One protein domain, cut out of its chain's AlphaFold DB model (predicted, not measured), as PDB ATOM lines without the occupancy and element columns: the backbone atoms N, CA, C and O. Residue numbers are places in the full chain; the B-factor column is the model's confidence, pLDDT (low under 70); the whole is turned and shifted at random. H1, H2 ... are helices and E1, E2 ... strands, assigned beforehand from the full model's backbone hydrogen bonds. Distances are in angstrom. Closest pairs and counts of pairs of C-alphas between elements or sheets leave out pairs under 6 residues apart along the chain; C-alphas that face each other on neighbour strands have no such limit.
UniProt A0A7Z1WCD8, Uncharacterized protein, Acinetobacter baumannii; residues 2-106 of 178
ATOM      1  N   LYS A   2       0.553  27.806 -14.201       40.16
ATOM      2  CA  LYS A   2       0.545  26.357 -14.542       40.16
ATOM      3  C   LYS A   2       1.906  25.794 -15.008       40.16
ATOM      4  O   LYS A   2       2.336  24.769 -14.499       40.16
ATOM      5  N   LYS A   3       2.634  26.486 -15.898       42.38
ATOM      6  CA  LYS A   3       3.960  26.035 -16.389       42.38
ATOM      7  C   LYS A   3       5.044  25.962 -15.298       42.38
ATOM      8  O   LYS A   3       5.912  25.102 -15.366       42.38
ATOM      9  N   LEU A   4       4.982  26.838 -14.292       30.83
ATOM     10  CA  LEU A   4       5.965  26.880 -13.203       30.83
ATOM     11  C   LEU A   4       5.740  25.725 -12.213       30.83
ATOM     12  O   LEU A   4       6.692  25.067 -11.812       30.83
ATOM     13  N   ALA A   5       4.474  25.415 -11.908       42.56
ATOM     14  CA  ALA A   5       4.099  24.261 -11.089       42.56
ATOM     15  C   ALA A   5       4.474  22.924 -11.757       42.56
ATOM     16  O   ALA A   5       4.982  22.025 -11.092       42.56
ATOM     17  N   VAL A   6       4.309  22.822 -13.083       49.72
ATOM     18  CA  VAL A   6       4.738  21.651 -13.869       49.72
ATOM     19  C   VAL A   6       6.261  21.465 -13.812       49.72
ATOM     20  O   VAL A   6       6.725  20.352 -13.590       49.72
ATOM     21  N   MET A   7       7.050  22.538 -13.938       46.06
ATOM     22  CA  MET A   7       8.518  22.444 -13.860       46.06
ATOM     23  C   MET A   7       9.031  22.071 -12.459       46.06
ATOM     24  O   MET A   7       9.952  21.262 -12.344       46.06
ATOM     25  N   ILE A   8       8.420  22.597 -11.391       48.44
ATOM     26  CA  ILE A   8       8.815  22.291 -10.001       48.44
ATOM     27  C   ILE A   8       8.461  20.840  -9.626       48.44
ATOM     28  O   ILE A   8       9.249  20.159  -8.958       48.44
ATOM     29  N   ALA A   9       7.325  20.329 -10.112       48.62
ATOM     30  CA  ALA A   9       6.970  18.922  -9.953       48.62
ATOM     31  C   ALA A   9       7.987  18.007 -10.660       48.62
ATOM     32  O   ALA A   9       8.396  17.008 -10.087       48.62
ATOM     33  N   ILE A  10       8.475  18.368 -11.853       51.97
ATOM     34  CA  ILE A  10       9.460  17.558 -12.593       51.97
ATOM     35  C   ILE A  10      10.825  17.506 -11.878       51.97
ATOM     36  O   ILE A  10      11.428  16.433 -11.806       51.97
ATOM     37  N   ALA A  11      11.293  18.618 -11.300       46.62
ATOM     38  CA  ALA A  11      12.592  18.684 -10.617       46.62
ATOM     39  C   ALA A  11      12.647  17.859  -9.316       46.62
ATOM     40  O   ALA A  11      13.678  17.271  -8.995       46.62
ATOM     41  N   SER A  12      11.532  17.766  -8.587       45.94
ATOM     42  CA  SER A  12      11.447  17.021  -7.321       45.94
ATOM     43  C   SER A  12      11.307  15.503  -7.499       45.94
ATOM     44  O   SER A  12      11.500  14.761  -6.543       45.94
ATOM     45  N   ILE A  13      11.034  15.010  -8.713       51.31
ATOM     46  CA  ILE A  13      10.896  13.567  -8.982       51.31
ATOM     47  C   ILE A  13      12.251  12.889  -9.280       51.31
ATOM     48  O   ILE A  13      12.362  11.663  -9.252       51.31
ATOM     49  N   LEU A  14      13.313  13.666  -9.509       49.03
ATOM     50  CA  LEU A  14      14.665  13.142  -9.734       49.03
ATOM     51  C   LEU A  14      15.305  12.524  -8.471       49.03
ATOM     52  O   LEU A  14      16.304  11.825  -8.593       49.03
ATOM     53  N   SER A  15      14.724  12.722  -7.280       49.56
ATOM     54  CA  SER A  15      15.233  12.212  -5.993       49.56
ATOM     55  C   SER A  15      14.573  10.913  -5.500       49.56
ATOM     56  O   SER A  15      14.864  10.460  -4.396       49.56
ATOM     57  N   GLY A  16      13.682  10.293  -6.284       53.25
ATOM     58  CA  GLY A  16      13.077   8.989  -5.963       53.25
ATOM     59  C   GLY A  16      11.894   9.011  -4.980       53.25
ATOM     60  O   GLY A  16      11.139   8.041  -4.939       53.25
ATOM     61  N   CYS A  17      11.650  10.117  -4.271       60.47
ATOM     62  CA  CYS A  17      10.454  10.314  -3.442       60.47
ATOM     63  C   CYS A  17       9.550  11.394  -4.050       60.47
ATOM     64  O   CYS A  17       9.900  12.571  -4.087       60.47
ATOM     65  N   MET A  18       8.363  10.999  -4.516       72.06
ATOM     66  CA  MET A  18       7.356  11.931  -5.021       72.06
ATOM     67  C   MET A  18       6.642  12.596  -3.840       72.06
ATOM     68  O   MET A  18       6.047  11.916  -3.005       72.06
ATOM     69  N   THR A  19       6.691  13.925  -3.756       81.19
ATOM     70  CA  THR A  19       5.936  14.666  -2.736       81.19
ATOM     71  C   THR A  19       4.429  14.538  -2.989       81.19
ATOM     72  O   THR A  19       3.994  14.304  -4.120       81.19
ATOM     73  N   LYS A  20       3.610  14.727  -1.945       83.50
ATOM     74  CA  LYS A  20       2.141  14.720  -2.068       83.50
ATOM     75  C   LYS A  20       1.649  15.747  -3.098       83.50
ATOM     76  O   LYS A  20       0.761  15.442  -3.889       83.50
ATOM     77  N   ASP A  21       2.276  16.918  -3.142       85.25
ATOM     78  CA  ASP A  21       1.927  17.985  -4.085       85.25
ATOM     79  C   ASP A  21       2.309  17.633  -5.529       85.25
ATOM     80  O   ASP A  21       1.519  17.853  -6.455       85.25
ATOM     81  N   SER A  22       3.479  17.018  -5.733       83.50
ATOM     82  CA  SER A  22       3.898  16.513  -7.044       83.50
ATOM     83  C   SER A  22       2.979  15.388  -7.524       83.50
ATOM     84  O   SER A  22       2.562  15.399  -8.682       83.50
ATOM     85  N   LEU A  23       2.580  14.467  -6.639       85.50
ATOM     86  CA  LEU A  23       1.628  13.402  -6.965       85.50
ATOM     87  C   LEU A  23       0.255  13.963  -7.354       85.50
ATOM     88  O   LEU A  23      -0.304  13.545  -8.364       85.50
ATOM     89  N   ASN A  24      -0.269  14.934  -6.603       88.19
ATOM     90  CA  ASN A  24      -1.546  15.580  -6.919       88.19
ATOM     91  C   ASN A  24      -1.503  16.300  -8.272       88.19
ATOM     92  O   ASN A  24      -2.433  16.190  -9.071       88.19
ATOM     93  N   THR A  25      -0.399  16.994  -8.559       88.31
ATOM     94  CA  THR A  25      -0.197  17.675  -9.844       88.31
ATOM     95  C   THR A  25      -0.153  16.674 -10.999       88.31
ATOM     96  O   THR A  25      -0.822  16.870 -12.013       88.31
ATOM     97  N   LEU A  26       0.592  15.576 -10.844       87.88
ATOM     98  CA  LEU A  26       0.663  14.521 -11.855       87.88
ATOM     99  C   LEU A  26      -0.676  13.811 -12.047       87.88
ATOM    100  O   LEU A  26      -1.067  13.591 -13.189       87.88
ATOM    101  N   LYS A  27      -1.396  13.498 -10.961       90.69
ATOM    102  CA  LYS A  27      -2.745  12.922 -11.026       90.69
ATOM    103  C   LYS A  27      -3.640  13.789 -11.906       90.69
ATOM    104  O   LYS A  27      -4.256  13.265 -12.829       90.69
ATOM    105  N   LYS A  28      -3.661  15.102 -11.661       91.12
ATOM    106  CA  LYS A  28      -4.457  16.037 -12.459       91.12
ATOM    107  C   LYS A  28      -4.100  15.974 -13.942       91.12
ATOM    108  O   LYS A  28      -4.976  15.736 -14.763       91.12
ATOM    109  N   LEU A  29      -2.816  16.113 -14.276       90.38
ATOM    110  CA  LEU A  29      -2.350  16.108 -15.667       90.38
ATOM    111  C   LEU A  29      -2.667  14.798 -16.397       90.38
ATOM    112  O   LEU A  29      -3.069  14.820 -17.558       90.38
ATOM    113  N   VAL A  30      -2.472  13.665 -15.723       92.38
ATOM    114  CA  VAL A  30      -2.707  12.342 -16.304       92.38
ATOM    115  C   VAL A  30      -4.198  12.116 -16.528       92.38
ATOM    116  O   VAL A  30      -4.582  11.750 -17.632       92.38
ATOM    117  N   VAL A  31      -5.054  12.391 -15.539       93.75
ATOM    118  CA  VAL A  31      -6.508  12.200 -15.698       93.75
ATOM    119  C   VAL A  31      -7.099  13.167 -16.716       93.75
ATOM    120  O   VAL A  31      -7.892  12.736 -17.545       93.75
ATOM    121  N   GLU A  32      -6.712  14.448 -16.701       94.19
ATOM    122  CA  GLU A  32      -7.159  15.405 -17.723       94.19
ATOM    123  C   GLU A  32      -6.785  14.916 -19.125       94.19
ATOM    124  O   GLU A  32      -7.605  14.990 -20.037       94.19
ATOM    125  N   LYS A  33      -5.579  14.362 -19.308       92.75
ATOM    126  CA  LYS A  33      -5.172  13.783 -20.591       92.75
ATOM    127  C   LYS A  33      -6.025  12.573 -20.983       92.75
ATOM    128  O   LYS A  33      -6.483  12.526 -22.118       92.75
ATOM    129  N   GLU A  34      -6.267  11.637 -20.068       95.06
ATOM    130  CA  GLU A  34      -7.126  10.470 -20.327       95.06
ATOM    131  C   GLU A  34      -8.553  10.884 -20.718       95.06
ATOM    132  O   GLU A  34      -9.134  10.308 -21.638       95.06
ATOM    133  N   ILE A  35      -9.104  11.916 -20.067       96.88
ATOM    134  CA  ILE A  35     -10.400  12.503 -20.434       96.88
ATOM    135  C   ILE A  35     -10.339  13.065 -21.855       96.88
ATOM    136  O   ILE A  35     -11.183  12.713 -22.674       96.88
ATOM    137  N   LYS A  36      -9.347  13.908 -22.168       95.94
ATOM    138  CA  LYS A  36      -9.213  14.525 -23.499       95.94
ATOM    139  C   LYS A  36      -9.101  13.482 -24.602       95.94
ATOM    140  O   LYS A  36      -9.834  13.560 -25.583       95.94
ATOM    141  N   ASP A  37      -8.221  12.502 -24.421       95.31
ATOM    142  CA  ASP A  37      -7.976  11.450 -25.406       95.31
ATOM    143  C   ASP A  37      -9.249  10.603 -25.616       95.31
ATOM    144  O   ASP A  37      -9.612  10.287 -26.755       95.31
ATOM    145  N   TYR A  38      -9.978  10.286 -24.537       96.81
ATOM    146  CA  TYR A  38     -11.251   9.570 -24.620       96.81
ATOM    147  C   TYR A  38     -12.333  10.387 -25.334       96.81
ATOM    148  O   TYR A  38     -12.969   9.866 -26.251       96.81
ATOM    149  N   VAL A  39     -12.525  11.654 -24.959       96.62
ATOM    150  CA  VAL A  39     -13.535  12.529 -25.570       96.62
ATOM    151  C   VAL A  39     -13.244  12.726 -27.056       96.62
ATOM    152  O   VAL A  39     -14.124  12.468 -27.869       96.62
ATOM    153  N   ALA A  40     -12.005  13.060 -27.425       95.75
ATOM    154  CA  ALA A  40     -11.601  13.257 -28.820       95.75
ATOM    155  C   ALA A  40     -11.814  12.009 -29.693       95.75
ATOM    156  O   ALA A  40     -12.093  12.117 -30.883       95.75
ATOM    157  N   SER A  41     -11.679  10.816 -29.107       95.62
ATOM    158  CA  SER A  41     -11.837   9.554 -29.838       95.62
ATOM    159  C   SER A  41     -13.293   9.110 -29.986       95.62
ATOM    160  O   SER A  41     -13.592   8.296 -30.858       95.62
ATOM    161  N   ASN A  42     -14.188   9.580 -29.112       95.56
ATOM    162  CA  ASN A  42     -15.545   9.039 -28.992       95.56
ATOM    163  C   ASN A  42     -16.644  10.056 -29.269       95.56
ATOM    164  O   ASN A  42     -17.782   9.638 -29.482       95.56
ATOM    165  N   TYR A  43     -16.333  11.349 -29.249       94.44
ATOM    166  CA  TYR A  43     -17.303  12.416 -29.412       94.44
ATOM    167  C   TYR A  43     -16.844  13.418 -30.479       94.44
ATOM    168  O   TYR A  43     -15.656  13.730 -30.569       94.44
ATOM    169  N   PRO A  44     -17.781  13.945 -31.279       89.88
ATOM    170  CA  PRO A  44     -17.521  14.903 -32.351       89.88
ATOM    171  C   PRO A  44     -17.360  16.330 -31.791       89.88
ATOM    172  O   PRO A  44     -18.093  17.235 -32.172       89.88
ATOM    173  N   ILE A  45     -16.434  16.514 -30.848       90.94
ATOM    174  CA  ILE A  45     -16.202  17.780 -30.138       90.94
ATOM    175  C   ILE A  45     -14.895  18.397 -30.632       90.94
ATOM    176  O   ILE A  45     -13.892  17.698 -30.803       90.94
ATOM    177  N   GLU A  46     -14.884  19.708 -30.854       88.44
ATOM    178  CA  GLU A  46     -13.680  20.401 -31.304       88.44
ATOM    179  C   GLU A  46     -12.602  20.460 -30.217       88.44
ATOM    180  O   GLU A  46     -12.887  20.578 -29.027       88.44
ATOM    181  N   SER A  47     -11.328  20.444 -30.622       88.31
ATOM    182  CA  SER A  47     -10.201  20.396 -29.679       88.31
ATOM    183  C   SER A  47     -10.206  21.538 -28.657       88.31
ATOM    184  O   SER A  47      -9.836  21.317 -27.505       88.31
ATOM    185  N   LEU A  48     -10.601  22.749 -29.064       88.00
ATOM    186  CA  LEU A  48     -10.654  23.903 -28.165       88.00
ATOM    187  C   LEU A  48     -11.729  23.718 -27.085       88.00
ATOM    188  O   LEU A  48     -11.512  24.029 -25.917       88.00
ATOM    189  N   GLU A  49     -12.877  23.173 -27.471       91.56
ATOM    190  CA  GLU A  49     -13.975  22.876 -26.562       91.56
ATOM    191  C   GLU A  49     -13.646  21.697 -25.639       91.56
ATOM    192  O   GLU A  49     -13.918  21.759 -24.440       91.56
ATOM    193  N   ILE A  50     -12.960  20.667 -26.148       92.88
ATOM    194  CA  ILE A  50     -12.419  19.571 -25.331       92.88
ATOM    195  C   ILE A  50     -11.499  20.118 -24.233       92.88
ATOM    196  O   ILE A  50     -11.576  19.672 -23.086       92.88
ATOM    197  N   ASP A  51     -10.639  21.091 -24.550       90.50
ATOM    198  CA  ASP A  51      -9.752  21.701 -23.559       90.50
ATOM    199  C   ASP A  51     -10.532  22.376 -22.424       90.50
ATOM    200  O   ASP A  51     -10.163  22.212 -21.257       90.50
ATOM    201  N   LEU A  52     -11.630  23.064 -22.743       89.31
ATOM    202  CA  LEU A  52     -12.508  23.699 -21.757       89.31
ATOM    203  C   LEU A  52     -13.265  22.656 -20.921       89.31
ATOM    204  O   LEU A  52     -13.188  22.671 -19.691       89.31
ATOM    205  N   LEU A  53     -13.919  21.698 -21.582       92.25
ATOM    206  CA  LEU A  53     -14.711  20.651 -20.934       92.25
ATOM    207  C   LEU A  53     -13.861  19.733 -20.055       92.25
ATOM    208  O   LEU A  53     -14.328  19.277 -19.015       92.25
ATOM    209  N   SER A  54     -12.611  19.466 -20.438       92.00
ATOM    210  CA  SER A  54     -11.749  18.524 -19.718       92.00
ATOM    211  C   SER A  54     -11.532  18.898 -18.251       92.00
ATOM    212  O   SER A  54     -11.492  18.004 -17.410       92.00
ATOM    213  N   SER A  55     -11.453  20.196 -17.928       90.44
ATOM    214  CA  SER A  55     -11.315  20.648 -16.539       90.44
ATOM    215  C   SER A  55     -12.604  20.414 -15.754       90.44
ATOM    216  O   SER A  55     -12.547  19.918 -14.633       90.44
ATOM    217  N   GLU A  56     -13.761  20.724 -16.343       94.19
ATOM    218  CA  GLU A  56     -15.057  20.495 -15.697       94.19
ATOM    219  C   GLU A  56     -15.302  19.000 -15.470       94.19
ATOM    220  O   GLU A  56     -15.703  18.587 -14.384       94.19
ATOM    221  N   ILE A  57     -15.021  18.169 -16.475       96.06
ATOM    222  CA  ILE A  57     -15.150  16.714 -16.374       96.06
ATOM    223  C   ILE A  57     -14.178  16.173 -15.325       96.06
ATOM    224  O   ILE A  57     -14.564  15.322 -14.528       96.06
ATOM    225  N   TYR A  58     -12.938  16.670 -15.282       94.62
ATOM    226  CA  TYR A  58     -11.974  16.287 -14.251       94.62
ATOM    227  C   TYR A  58     -12.529  16.566 -12.852       94.62
ATOM    228  O   TYR A  58     -12.561  15.657 -12.024       94.62
ATOM    229  N   ASP A  59     -13.026  17.778 -12.608       93.44
ATOM    230  CA  ASP A  59     -13.559  18.161 -11.299       93.44
ATOM    231  C   ASP A  59     -14.777  17.301 -10.897       93.44
ATOM    232  O   ASP A  59     -14.971  17.024  -9.716       93.44
ATOM    233  N   ASN A  60     -15.555  16.805 -11.868       95.19
ATOM    234  CA  ASN A  60     -16.698  15.916 -11.621       95.19
ATOM    235  C   ASN A  60     -16.323  14.431 -11.478       95.19
ATOM    236  O   ASN A  60     -17.027  13.681 -10.803       95.19
ATOM    237  N   CYS A  61     -15.254  13.982 -12.135       96.06
ATOM    238  CA  CYS A  61     -14.968  12.560 -12.310       96.06
ATOM    239  C   CYS A  61     -13.678  12.079 -11.641       96.06
ATOM    240  O   CYS A  61     -13.446  10.876 -11.605       96.06
ATOM    241  N   MET A  62     -12.815  12.941 -11.098       91.06
ATOM    242  CA  MET A  62     -11.486  12.492 -10.651       91.06
ATOM    243  C   MET A  62     -11.491  11.562  -9.423       91.06
ATOM    244  O   MET A  62     -10.488  10.885  -9.176       91.06
ATOM    245  N   ASP A  63     -12.593  11.510  -8.664       90.38
ATOM    246  CA  ASP A  63     -12.772  10.618  -7.505       90.38
ATOM    247  C   ASP A  63     -13.197   9.200  -7.891       90.38
ATOM    248  O   ASP A  63     -13.045   8.271  -7.098       90.38
ATOM    249  N   VAL A  64     -13.690   8.991  -9.115       93.25
ATOM    250  CA  VAL A  64     -14.193   7.672  -9.538       93.25
ATOM    251  C   VAL A  64     -13.065   6.684  -9.848       93.25
ATOM    252  O   VAL A  64     -13.317   5.496 -10.046       93.25
ATOM    253  N   ILE A  65     -11.824   7.171  -9.910       89.81
ATOM    254  CA  ILE A  65     -10.624   6.386 -10.182       89.81
ATOM    255  C   ILE A  65      -9.585   6.586  -9.075       89.81
ATOM    256  O   ILE A  65      -9.200   7.705  -8.730       89.81
ATOM    257  N   ASN A  66      -9.089   5.476  -8.525       87.56
ATOM    258  CA  ASN A  66      -8.041   5.515  -7.512       87.56
ATOM    259  C   ASN A  66      -6.654   5.583  -8.170       87.56
ATOM    260  O   ASN A  66      -6.194   4.620  -8.789       87.56
ATOM    261  N   ILE A  67      -5.978   6.723  -8.022       87.12
ATOM    262  CA  ILE A  67      -4.640   6.957  -8.577       87.12
ATOM    263  C   ILE A  67      -3.658   7.177  -7.435       87.12
ATOM    264  O   ILE A  67      -3.725   8.173  -6.716       87.12
ATOM    265  N   SER A  68      -2.717   6.246  -7.322       88.31
ATOM    266  CA  SER A  68      -1.556   6.335  -6.441       88.31
ATOM    267  C   SER A  68      -0.279   6.482  -7.272       88.31
ATOM    268  O   SER A  68      -0.295   6.287  -8.488       88.31
ATOM    269  N   GLN A  69       0.858   6.742  -6.622       86.00
ATOM    270  CA  GLN A  69       2.162   6.719  -7.297       86.00
ATOM    271  C   GLN A  69       2.414   5.384  -8.024       86.00
ATOM    272  O   GLN A  69       2.994   5.372  -9.105       86.00
ATOM    273  N   LEU A  70       1.934   4.264  -7.471       87.81
ATOM    274  CA  LEU A  70       2.086   2.937  -8.074       87.81
ATOM    275  C   LEU A  70       1.220   2.737  -9.321       87.81
ATOM    276  O   LEU A  70       1.504   1.827 -10.100       87.81
ATOM    277  N   SER A  71       0.195   3.565  -9.523       91.88
ATOM    278  CA  SER A  71      -0.657   3.556 -10.718       91.88
ATOM    279  C   SER A  71       0.005   4.255 -11.909       91.88
ATOM    280  O   SER A  71      -0.458   4.110 -13.038       91.88
ATOM    281  N   LEU A  72       1.079   5.012 -11.663       90.56
ATOM    282  CA  LEU A  72       1.770   5.811 -12.664       90.56
ATOM    283  C   LEU A  72       3.037   5.109 -13.153       90.56
ATOM    284  O   LEU A  72       3.750   4.451 -12.393       90.56
ATOM    285  N   VAL A  73       3.333   5.276 -14.437       90.31
ATOM    286  CA  VAL A  73       4.607   4.879 -15.039       90.31
ATOM    287  C   VAL A  73       5.231   6.074 -15.745       90.31
ATOM    288  O   VAL A  73       4.548   6.856 -16.410       90.31
ATOM    289  N   LYS A  74       6.542   6.226 -15.559       89.31
ATOM    290  CA  LYS A  74       7.351   7.211 -16.266       89.31
ATOM    291  C   LYS A  74       7.712   6.645 -17.636       89.31
ATOM    292  O   LYS A  74       8.272   5.555 -17.716       89.31
ATOM    293  N   ILE A  75       7.422   7.398 -18.686       85.88
ATOM    294  CA  ILE A  75       7.798   7.084 -20.063       85.88
ATOM    295  C   ILE A  75       8.597   8.240 -20.657       85.88
ATOM    296  O   ILE A  75       8.483   9.383 -20.209       85.88
ATOM    297  N   GLU A  76       9.401   7.944 -21.670       86.44
ATOM    298  CA  GLU A  76      10.111   8.950 -22.452       86.44
ATOM    299  C   GLU A  76       9.519   8.995 -23.861       86.44
ATOM    300  O   GLU A  76       9.431   7.977 -24.544       86.44
ATOM    301  N   LEU A  77       9.067  10.175 -24.279       79.25
ATOM    302  CA  LEU A  77       8.464  10.411 -25.588       79.25
ATOM    303  C   LEU A  77       9.088  11.670 -26.171       79.25
ATOM    304  O   LEU A  77       9.016  12.727 -25.557       79.25
ATOM    305  N   ASN A  78       9.699  11.564 -27.352       86.56
ATOM    306  CA  ASN A  78      10.337  12.692 -28.041       86.56
ATOM    307  C   ASN A  78      11.343  13.467 -27.163       86.56
ATOM    308  O   ASN A  78      11.372  14.694 -27.198       86.56
ATOM    309  N   LYS A  79      12.172  12.753 -26.384       85.31
ATOM    310  CA  LYS A  79      13.131  13.319 -25.409       85.31
ATOM    311  C   LYS A  79      12.482  14.082 -24.243       85.31
ATOM    312  O   LYS A  79      13.165  14.797 -23.514       85.31
ATOM    313  N   GLU A  80      11.176  13.923 -24.036       77.94
ATOM    314  CA  GLU A  80      10.454  14.461 -22.886       77.94
ATOM    315  C   GLU A  80      10.026  13.333 -21.945       77.94
ATOM    316  O   GLU A  80       9.410  12.344 -22.347       77.94
ATOM    317  N   THR A  81      10.309  13.510 -20.655       79.44
ATOM    318  CA  THR A  81       9.759  12.653 -19.602       79.44
ATOM    319  C   THR A  81       8.273  12.954 -19.411       79.44
ATOM    320  O   THR A  81       7.898  14.098 -19.155       79.44
ATOM    321  N   ARG A  82       7.433  11.916 -19.452       83.50
ATOM    322  CA  ARG A  82       5.989  11.997 -19.193       83.50
ATOM    323  C   ARG A  82       5.555  10.923 -18.199       83.50
ATOM    324  O   ARG A  82       6.177   9.869 -18.105       83.50
ATOM    325  N   TYR A  83       4.476  11.191 -17.472       88.25
ATOM    326  CA  TYR A  83       3.792  10.196 -16.646       88.25
ATOM    327  C   TYR A  83       2.493   9.793 -17.325       88.25
ATOM    328  O   TYR A  83       1.801  10.650 -17.871       88.25
ATOM    329  N   VAL A  84       2.172   8.503 -17.282       90.62
ATOM    330  CA  VAL A  84       0.905   7.947 -17.777       90.62
ATOM    331  C   VAL A  84       0.366   6.914 -16.793       90.62
ATOM    332  O   VAL A  84       1.106   6.426 -15.932       90.62
ATOM    333  N   LEU A  85      -0.918   6.574 -16.916       92.56
ATOM    334  CA  LEU A  85      -1.479   5.429 -16.204       92.56
ATOM    335  C   LEU A  85      -0.838   4.135 -16.710       92.56
ATOM    336  O   LEU A  85      -0.601   3.959 -17.906       92.56
ATOM    337  N   LYS A  86      -0.574   3.199 -15.798       93.00
ATOM    338  CA  LYS A  86      -0.242   1.828 -16.190       93.00
ATOM    339  C   LYS A  86      -1.424   1.199 -16.924       93.00
ATOM    340  O   LYS A  86      -2.579   1.440 -16.584       93.00
ATOM    341  N   SER A  87      -1.127   0.316 -17.873       90.31
ATOM    342  CA  SER A  87      -2.137  -0.374 -18.686       90.31
ATOM    343  C   SER A  87      -3.118  -1.234 -17.881       90.31
ATOM    344  O   SER A  87      -4.208  -1.522 -18.361       90.31
ATOM    345  N   ASN A  88      -2.746  -1.647 -16.666       91.00
ATOM    346  CA  ASN A  88      -3.591  -2.440 -15.775       91.00
ATOM    347  C   ASN A  88      -4.505  -1.600 -14.867       91.00
ATOM    348  O   ASN A  88      -5.268  -2.173 -14.092       91.00
ATOM    349  N   VAL A  89      -4.421  -0.268 -14.921       93.25
ATOM    350  CA  VAL A  89      -5.338   0.608 -14.187       93.25
ATOM    351  C   VAL A  89      -6.701   0.568 -14.875       93.25
ATOM    352  O   VAL A  89      -6.812   0.865 -16.064       93.25
ATOM    353  N   ASP A  90      -7.751   0.220 -14.128       93.69
ATOM    354  CA  ASP A  90      -9.108   0.211 -14.670       93.69
ATOM    355  C   ASP A  90      -9.637   1.640 -14.855       93.69
ATOM    356  O   ASP A  90      -9.949   2.347 -13.898       93.69
ATOM    357  N   THR A  91      -9.751   2.055 -16.116       94.50
ATOM    358  CA  THR A  91     -10.291   3.362 -16.510       94.50
ATOM    359  C   THR A  91     -11.779   3.319 -16.852       94.50
ATOM    360  O   THR A  91     -12.353   4.359 -17.176       94.50
ATOM    361  N   LYS A  92     -12.448   2.158 -16.774       95.81
ATOM    362  CA  LYS A  92     -13.889   2.054 -17.063       95.81
ATOM    363  C   LYS A  92     -14.747   2.969 -16.181       95.81
ATOM    364  O   LYS A  92     -15.645   3.601 -16.738       95.81
ATOM    365  N   PRO A  93     -14.493   3.106 -14.861       97.06
ATOM    366  CA  PRO A  93     -15.253   4.040 -14.033       97.06
ATOM    367  C   PRO A  93     -15.124   5.487 -14.516       97.06
ATOM    368  O   PRO A  93     -16.123   6.201 -14.575       97.06
ATOM    369  N   LEU A  94     -13.913   5.896 -14.920       96.75
ATOM    370  CA  LEU A  94     -13.654   7.231 -15.456       96.75
ATOM    371  C   LEU A  94     -14.448   7.454 -16.744       96.75
ATOM    372  O   LEU A  94     -15.217   8.403 -16.813       96.75
ATOM    373  N   LYS A  95     -14.335   6.542 -17.717       97.12
ATOM    374  CA  LYS A  95     -15.048   6.619 -19.006       97.12
ATOM    375  C   LYS A  95     -16.560   6.708 -18.822       97.12
ATOM    376  O   LYS A  95     -17.183   7.617 -19.351       97.12
ATOM    377  N   LYS A  96     -17.128   5.849 -17.967       98.00
ATOM    378  CA  LYS A  96     -18.556   5.891 -17.627       98.00
ATOM    379  C   LYS A  96     -18.960   7.228 -16.998       98.00
ATOM    380  O   LYS A  96     -20.053   7.720 -17.260       98.00
ATOM    381  N   CYS A  97     -18.107   7.812 -16.156       98.12
ATOM    382  CA  CYS A  97     -18.361   9.138 -15.601       98.12
ATOM    383  C   CYS A  97     -18.350  10.221 -16.689       98.12
ATOM    384  O   CYS A  97     -19.264  11.041 -16.716       98.12
ATOM    385  N   VAL A  98     -17.384  10.178 -17.618       97.81
ATOM    386  CA  VAL A  98     -17.337  11.087 -18.775       97.81
ATOM    387  C   VAL A  98     -18.606  10.966 -19.621       97.81
ATOM    388  O   VAL A  98     -19.244  11.981 -19.890       97.81
ATOM    389  N   ASP A  99     -19.019   9.745 -19.972       97.50
ATOM    390  CA  ASP A  99     -20.229   9.507 -20.767       97.50
ATOM    391  C   ASP A  99     -21.473  10.067 -20.064       97.50
ATOM    392  O   ASP A  99     -22.266  10.788 -20.666       97.50
ATOM    393  N   ASN A 100     -21.621   9.797 -18.761       96.88
ATOM    394  CA  ASN A 100     -22.740  10.293 -17.957       96.88
ATOM    395  C   ASN A 100     -22.757  11.820 -17.839       96.88
ATOM    396  O   ASN A 100     -23.833  12.416 -17.762       96.88
ATOM    397  N   TYR A 101     -21.581  12.444 -17.763       96.31
ATOM    398  CA  TYR A 101     -21.455  13.895 -17.736       96.31
ATOM    399  C   TYR A 101     -21.900  14.484 -19.080       96.31
ATOM    400  O   TYR A 101     -22.768  15.355 -19.118       96.31
ATOM    401  N   LEU A 102     -21.376  13.957 -20.190       95.56
ATOM    402  CA  LEU A 102     -21.694  14.423 -21.542       95.56
ATOM    403  C   LEU A 102     -23.143  14.137 -21.957       95.56
ATOM    404  O   LEU A 102     -23.719  14.924 -22.701       95.56
ATOM    405  N   ALA A 103     -23.766  13.083 -21.425       93.75
ATOM    406  CA  ALA A 103     -25.187  12.776 -21.614       93.75
ATOM    407  C   ALA A 103     -26.142  13.749 -20.908       93.75
ATOM    408  O   ALA A 103     -27.350  13.667 -21.092       93.75
ATOM    409  N   LYS A 104     -25.618  14.649 -20.072       92.12
ATOM    410  CA  LYS A 104     -26.388  15.705 -19.397       92.12
ATOM    411  C   LYS A 104     -25.926  17.102 -19.786       92.12
ATOM    412  O   LYS A 104     -26.569  18.081 -19.416       92.12
ATOM    413  N   LYS A 105     -24.786  17.206 -20.470       93.19
ATOM    414  CA  LYS A 105     -24.178  18.476 -20.839       93.19
ATOM    415  C   LYS A 105     -24.749  18.921 -22.191       93.19
ATOM    416  O   LYS A 105     -24.559  18.199 -23.172       93.19
ATOM    417  N   PRO A 106     -25.411  20.091 -22.250       92.56
ATOM    418  CA  PRO A 106     -25.761  20.740 -23.507       92.56
ATOM    419  C   PRO A 106     -24.578  20.815 -24.463       92.56
ATOM    420  O   PRO A 106     -23.476  21.162 -24.026       92.56
TER     421      PRO A 106
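Overview. This is residues 2 to 106 of the 178 residues of an uncharacterized protein of Acinetobacter baumannii (UniProt A0A7Z1WCD8). A strand hairpin, E1 and E2, packs through E2 on a long helix, H2, that runs through the middle of an elongated domain. H1 packs across H2 near its beginning, and H3 and H4, steeply tilted to H2 and to each other, pack on its later part. The 105 printed residues hold four named helices and two named strands, in the order H1 H2 H3 E1 E2 H4; the sheet is antiparallel and the class mostly helix. The whole is compact, with a radius of gyration of the C-alphas of 14.3 A and spans of 45 by 26 by 23 A.

Arrangement. E1, residues 72 to 77, and E2, residues 80 to 85, form an antiparallel hairpin at 145 degrees, with N 75 and O 82 at 2.8 A and N 84 and O 73 at 3.0 A, within hydrogen-bond range. The closest C-alphas of E2 and the hub H2, residues 20 to 42, are those of Val 84 and Val 30, 5.9 A apart; H2 and E1 are apart. H1, residues 2 to 15, touches residues 21 to 26 of H2 alone, closest at the C-alphas of Ala 9 and Ser 22, 4.9 A, at a steep tilt of 61 degrees, opposite ways. H3, residues 47 to 61, touches H2, closest at the C-alphas of Ser 54 and Glu 32, 5.9 A, at a steep tilt of 56 degrees. H4, residues 92 to 102, touches residues 57 to 61 of H3 alone, closest at the C-alphas of Cys 97 and Cys 61, 5.8 A, and residues 35 to 39 of H2 alone, closest at those of Val 98 and Ile 35, 7.3 A. Every O i to N i+4 pair is within hydrogen-bond range in H2 and H4, against 7 of 10 in H1 and 9 of 11 in H3.

Along the chain. H2 is 32.7 A long, H1 22.1 A, H3 19.6 A, E2 16.4 A, and E1 and H4 15.3 A each. C-alpha 2 begins H1 at (0.545, 26.357, -14.542), and C-alpha 102 ends H4 at (-21.694, 14.423, -21.542).

Size, cuts and confidence. The C-alphas farthest apart, of Ser 15 and Pro 106, are 45.4 A apart. The printed part has no cut and no long link. Residues 2 to 17 are under pLDDT 70; the mean of the printed part is 84.4.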